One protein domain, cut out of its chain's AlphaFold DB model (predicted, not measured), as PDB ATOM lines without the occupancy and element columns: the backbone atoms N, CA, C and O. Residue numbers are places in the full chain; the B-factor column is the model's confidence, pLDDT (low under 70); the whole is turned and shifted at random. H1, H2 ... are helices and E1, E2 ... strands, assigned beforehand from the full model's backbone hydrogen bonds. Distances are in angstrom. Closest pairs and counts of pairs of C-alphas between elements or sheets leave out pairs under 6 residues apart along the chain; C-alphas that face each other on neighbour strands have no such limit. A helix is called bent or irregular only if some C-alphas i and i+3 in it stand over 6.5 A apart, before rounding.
ATOM      1  N   TYR A  75     219.472 160.194 222.382       93.00
ATOM      2  CA  TYR A  75     220.184 159.503 223.464       93.00
ATOM      3  C   TYR A  75     221.605 160.037 223.677       93.00
ATOM      4  O   TYR A  75     222.284 159.647 224.625       93.00
ATOM      5  N   GLY A  76     222.058 160.951 222.817       92.81
ATOM      6  CA  GLY A  76     223.323 161.654 222.960       92.81
ATOM      7  C   GLY A  76     224.377 161.196 221.962       92.81
ATOM      8  O   GLY A  76     224.083 160.868 220.814       92.81
ATOM      9  N   ARG A  77     225.640 161.259 222.387       94.94
ATOM     10  CA  ARG A  77     226.808 161.032 221.533       94.94
ATOM     11  C   ARG A  77     227.427 159.677 221.842       94.94
ATOM     12  O   ARG A  77     227.727 159.395 222.997       94.94
ATOM     13  N   LEU A  78     227.675 158.882 220.807       93.50
ATOM     14  CA  LEU A  78     228.338 157.587 220.907       93.50
ATOM     15  C   LEU A  78     229.630 157.611 220.099       93.50
ATOM     16  O   LEU A  78     229.613 157.865 218.896       93.50
ATOM     17  N   LYS A  79     230.749 157.325 220.759       93.62
ATOM     18  CA  LYS A  79     232.004 157.034 220.068       93.62
ATOM     19  C   LYS A  79     231.940 155.625 219.505       93.62
ATOM     20  O   LYS A  79     231.506 154.711 220.203       93.62
ATOM     21  N   PHE A  80     232.385 155.449 218.270       89.62
ATOM     22  CA  PHE A  80     232.484 154.125 217.680       89.62
ATOM     23  C   PHE A  80     233.764 153.964 216.870       89.62
ATOM     24  O   PHE A  80     234.269 154.907 216.253       89.62
ATOM     25  N   ASP A  81     234.264 152.733 216.894       89.94
ATOM     26  CA  ASP A  81     235.374 152.293 216.069       89.94
ATOM     27  C   ASP A  81     234.859 151.881 214.686       89.94
ATOM     28  O   ASP A  81     233.942 151.065 214.538       89.94
ATOM     29  N   THR A  82     235.455 152.479 213.664       89.81
ATOM     30  CA  THR A  82     235.074 152.276 212.271       89.81
ATOM     31  C   THR A  82     235.466 150.898 211.766       89.81
ATOM     32  O   THR A  82     234.695 150.308 211.005       89.81
ATOM     33  N   ASP A  83     236.584 150.348 212.235       89.25
ATOM     34  CA  ASP A  83     237.049 149.026 211.816       89.25
ATOM     35  C   ASP A  83     236.170 147.918 212.401       89.25
ATOM     36  O   ASP A  83     235.950 146.895 211.755       89.25
ATOM     37  N   THR A  84     235.577 148.159 213.571       88.94
ATOM     38  CA  THR A  84     234.599 147.254 214.181       88.94
ATOM     39  C   THR A  84     233.202 147.392 213.563       88.94
ATOM     40  O   THR A  84     232.556 146.387 213.263       88.94
ATOM     41  N   ILE A  85     232.704 148.618 213.350       88.69
ATOM     42  CA  ILE A  85     231.307 148.851 212.938       88.69
ATOM     43  C   ILE A  85     231.096 148.748 211.425       88.69
ATOM     44  O   ILE A  85     230.102 148.179 210.980       88.69
ATOM     45  N   LEU A  86     231.994 149.277 210.590       88.19
ATOM     46  CA  LEU A  86     231.755 149.280 209.143       88.19
ATOM     47  C   LEU A  86     231.595 147.867 208.550       88.19
ATOM     48  O   LEU A  86     230.743 147.714 207.668       88.19
ATOM     49  N   PRO A  87     232.331 146.825 208.995       90.12
ATOM     50  CA  PRO A  87     232.119 145.461 208.518       90.12
ATOM     51  C   PRO A  87     230.728 144.895 208.812       90.12
ATOM     52  O   PRO A  87     230.234 144.126 207.989       90.12
ATOM     53  N   THR A  88     230.088 145.292 209.919       91.12
ATOM     54  CA  THR A  88     228.758 144.787 210.312       91.12
ATOM     55  C   THR A  88     227.623 145.440 209.522       91.12
ATOM     56  O   THR A  88     226.547 144.861 209.390       91.12
ATOM     57  N   ILE A  89     227.868 146.615 208.933       89.25
ATOM     58  CA  ILE A  89     226.884 147.337 208.124       89.25
ATOM     59  C   ILE A  89     226.885 146.796 206.680       89.25
ATOM     60  O   ILE A  89     227.940 146.803 206.019       89.25
ATOM     61  N   PRO A  90     225.716 146.395 206.130       92.94
ATOM     62  CA  PRO A  90     225.577 146.032 204.722       92.94
ATOM     63  C   PRO A  90     226.123 147.122 203.798       92.94
ATOM     64  O   PRO A  90     225.866 148.305 204.007       92.94
ATOM     65  N   ARG A  91     226.848 146.745 202.734       87.69
ATOM     66  CA  ARG A  91     227.500 147.715 201.826       87.69
ATOM     67  C   ARG A  91     226.537 148.759 201.245       87.69
ATOM     68  O   ARG A  91     226.958 149.885 201.018       87.69
ATOM     69  N   SER A  92     225.273 148.397 201.032       89.00
ATOM     70  CA  SER A  92     224.218 149.300 200.551       89.00
ATOM     71  C   SER A  92     223.844 150.403 201.546       89.00
ATOM     72  O   SER A  92     223.419 151.470 201.116       89.00
ATOM     73  N   LEU A  93     224.018 150.155 202.848       86.69
ATOM     74  CA  LEU A  93     223.703 151.079 203.943       86.69
ATOM     75  C   LEU A  93     224.931 151.839 204.453       86.69
ATOM     76  O   LEU A  93     224.809 152.707 205.315       86.69
ATOM     77  N   ARG A  94     226.128 151.522 203.946       87.19
ATOM     78  CA  ARG A  94     227.338 152.235 204.354       87.19
ATOM     79  C   ARG A  94     227.292 153.683 203.861       87.19
ATOM     80  O   ARG A  94     226.887 153.928 202.718       87.19
ATOM     81  N   PRO A  95     227.751 154.640 204.682       83.69
ATOM     82  CA  PRO A  95     227.801 156.033 204.277       83.69
ATOM     83  C   PRO A  95     228.677 156.197 203.038       83.69
ATOM     84  O   PRO A  95     229.791 155.673 202.951       83.69
ATOM     85  N   ARG A  96     228.144 156.923 202.056       85.31
ATOM     86  CA  ARG A  96     228.854 157.214 200.812       85.31
ATOM     87  C   ARG A  96     229.872 158.320 201.041       85.31
ATOM     88  O   ARG A  96     229.690 159.200 201.878       85.31
ATOM     89  N   VAL A  97     230.927 158.293 200.237       88.31
ATOM     90  CA  VAL A  97     231.839 159.425 200.106       88.31
ATOM     91  C   VAL A  97     231.095 160.543 199.378       88.31
ATOM     92  O   VAL A  97     230.621 160.331 198.263       88.31
ATOM     93  N   ILE A  98     231.008 161.720 199.992       88.44
ATOM     94  CA  ILE A  98     230.357 162.897 199.408       88.44
ATOM     95  C   ILE A  98     231.404 163.997 199.248       88.44
ATOM     96  O   ILE A  98     232.143 164.306 200.182       88.44
ATOM     97  N   GLN A  99     231.467 164.597 198.062       88.75
ATOM     98  CA  GLN A  99     232.265 165.793 197.817       88.75
ATOM     99  C   GLN A  99     231.361 167.016 197.972       88.75
ATOM    100  O   GLN A  99     230.405 167.174 197.216       88.75
ATOM    101  N   ILE A 100     231.658 167.870 198.949       85.12
ATOM    102  CA  ILE A 100     230.985 169.158 199.139       85.12
ATOM    103  C   ILE A 100     232.036 170.235 198.898       85.12
ATOM    104  O   ILE A 100     232.956 170.404 199.700       85.12
ATOM    105  N   GLU A 101     231.922 170.923 197.761       88.56
ATOM    106  CA  GLU A 101     232.914 171.889 197.281       88.56
ATOM    107  C   GLU A 101     234.333 171.276 197.240       88.56
ATOM    108  O   GLU A 101     234.599 170.321 196.504       88.56
ATOM    109  N   LYS A 102     235.255 171.803 198.054       90.12
ATOM    110  CA  LYS A 102     236.641 171.332 198.183       90.12
ATOM    111  C   LYS A 102     236.823 170.290 199.292       90.12
ATOM    112  O   LYS A 102     237.922 169.770 199.454       90.12
ATOM    113  N   THR A 103     235.769 169.972 200.044       87.50
ATOM    114  CA  THR A 103     235.832 169.065 201.195       87.50
ATOM    115  C   THR A 103     235.248 167.704 200.849       87.50
ATOM    116  O   THR A 103     234.074 167.576 200.498       87.50
ATOM    117  N   ARG A 104     236.058 166.660 201.020       90.06
ATOM    118  CA  ARG A 104     235.623 165.270 200.885       90.06
ATOM    119  C   ARG A 104     235.152 164.752 202.243       90.06
ATOM    120  O   ARG A 104     235.955 164.646 203.164       90.06
ATOM    121  N   ARG A 105     233.865 164.429 202.375       88.44
ATOM    122  CA  ARG A 105     233.263 163.877 203.599       88.44
ATOM    123  C   ARG A 105     233.062 162.373 203.460       88.44
ATOM    124  O   ARG A 105     232.394 161.915 202.535       88.44
ATOM    125  N   PHE A 106     233.654 161.611 204.369       88.19
ATOM    126  CA  PHE A 106     233.521 160.160 204.453       88.19
ATOM    127  C   PHE A 106     233.857 159.699 205.872       88.19
ATOM    128  O   PHE A 106     234.496 160.436 206.621       88.19
ATOM    129  N   ILE A 107     233.425 158.491 206.228       87.25
ATOM    130  CA  ILE A 107     233.891 157.833 207.449       87.25
ATOM    131  C   ILE A 107     235.257 157.226 207.148       87.25
ATOM    132  O   ILE A 107     235.363 156.326 206.313       87.25
ATOM    133  N   GLU A 108     236.294 157.748 207.790       85.56
ATOM    134  CA  GLU A 108     237.667 157.293 207.587       85.56
ATOM    135  C   GLU A 108     237.934 156.000 208.380       85.56
ATOM    136  O   GLU A 108     237.765 156.007 209.601       85.56
ATOM    137  N   PRO A 109     238.335 154.896 207.719       84.31
ATOM    138  CA  PRO A 109     238.711 153.662 208.412       84.31
ATOM    139  C   PRO A 109     239.860 153.886 209.402       84.31
ATOM    140  O   PRO A 109     240.725 154.734 209.166       84.31
ATOM    141  N   GLY A 110     239.873 153.138 210.503       85.00
ATOM    142  CA  GLY A 110     240.876 153.252 211.566       85.00
ATOM    143  C   GLY A 110     240.814 154.531 212.411       85.00
ATOM    144  O   GLY A 110     241.693 154.746 213.248       85.00
ATOM    145  N   LYS A 111     239.809 155.400 212.222       86.38
ATOM    146  CA  LYS A 111     239.601 156.591 213.067       86.38
ATOM    147  C   LYS A 111     238.361 156.467 213.940       86.38
ATOM    148  O   LYS A 111     237.316 155.984 213.495       86.38
ATOM    149  N   GLU A 112     238.463 156.985 215.162       88.75
ATOM    150  CA  GLU A 112     237.318 157.164 216.055       88.75
ATOM    151  C   GLU A 112     236.374 158.226 215.479       88.75
ATOM    152  O   GLU A 112     236.801 159.319 215.098       88.75
ATOM    153  N   HIS A 113     235.084 157.903 215.431       90.44
ATOM    154  CA  HIS A 113     234.033 158.830 215.026       90.44
ATOM    155  C   HIS A 113     232.985 158.958 216.130       90.44
ATOM    156  O   HIS A 113     232.816 158.066 216.962       90.44
ATOM    157  N   ILE A 114     232.265 160.080 216.126       91.88
ATOM    158  CA  ILE A 114     231.145 160.326 217.034       91.88
ATOM    159  C   ILE A 114     229.852 160.261 216.225       91.88
ATOM    160  O   ILE A 114     229.659 161.034 215.289       91.88
ATOM    161  N   ALA A 115     228.965 159.353 216.610       89.75
ATOM    162  CA  ALA A 115     227.584 159.318 216.162       89.75
ATOM    163  C   ALA A 115     226.695 160.095 217.139       89.75
ATOM    164  O   ALA A 115     226.946 160.110 218.346       89.75
ATOM    165  N   ILE A 116     225.634 160.705 216.617       90.56
ATOM    166  CA  ILE A 116     224.502 161.158 217.428       90.56
ATOM    167  C   ILE A 116     223.443 160.064 217.330       90.56
ATOM    168  O   ILE A 116     223.058 159.684 216.224       90.56
ATOM    169  N   VAL A 117     223.029 159.524 218.472       91.56
ATOM    170  CA  VAL A 117     222.120 158.377 218.536       91.56
ATOM    171  C   VAL A 117     220.720 158.875 218.849       91.56
ATOM    172  O   VAL A 117     220.509 159.546 219.859       91.56
ATOM    173  N   TYR A 118     219.773 158.519 217.991       92.38
ATOM    174  CA  TYR A 118     218.363 158.848 218.146       92.38
ATOM    175  C   TYR A 118     217.527 157.590 218.375       92.38
ATOM    176  O   TYR A 118     217.962 156.471 218.097       92.38
ATOM    177  N   GLU A 119     216.317 157.803 218.875       95.06
ATOM    178  CA  GLU A 119     215.239 156.828 218.910       95.06
ATOM    179  C   GLU A 119     215.032 156.182 217.536       95.06
ATOM    180  O   GLU A 119     214.895 156.865 216.518       95.06
TER     181      GLU A 119
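This is residues 75 to 119 of the 189 residues of an uncharacterized protein of Sporothrix insectorum RCEF 264 (UniProt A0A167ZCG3). Two separate antiparallel strand pairs make the arms of an open V: a longer ribbon of E1 and E4, and a short hairpin of E2 and E3 at the far end of the other arm. The short helix H1 follows E1 directly at the V's closed end, and two unnamed links run from there to the hairpin. Residues 87 to 93 and 99 to 104 stick out. The printed part has 45 residues, with one named helix and four named strands in the order E1, H1, E2, E3, E4; its class is mixed, helices and strands. It is loose, with a radius of gyration of the C-alphas of 11.8 A, and spans 32 by 22 by 21 A.

E1, residues 75 to 81, and E4, residues 112 to 118, are antiparallel neighbours at 150 degrees between their directions. C-alphas 79 and 114 face each other at 4.6 A; N 78 and O 115 are within hydrogen-bond range at 2.8 A. H1, residues 82 to 88, follows E1 by a tight link; its closest C-alpha pair with E4 is Thr 82 and Glu 112, 6.6 A. In H1, 1 of 3 O i to N i+4 pairs and 1 of 4 O i to N i+3 pairs are within range. E2, residues 98 to 100, and E3, residues 103 to 105, form an antiparallel hairpin at 151 degrees, with N 105 and O 98 at 2.8 A. E3 and E4 are apart.

E1 begins at C-alpha 75 (220.184, 159.503, 223.464) and is 18.4 A long. E4 is 19.1 A long and ends at C-alpha 118 (218.363, 158.848, 218.146). H1 measures 10.0 A; it is neither bent nor irregular, but only just: C-alphas 84 and 87 are 6.4 A apart. E2 and E3 each measure 6.3 A.

The two farthest C-alphas, those of Lys 102 and Glu 119, are 33.1 A apart. The printed part has no cut and no long link. Its mean pLDDT is 89.3, and no printed residue is under 70.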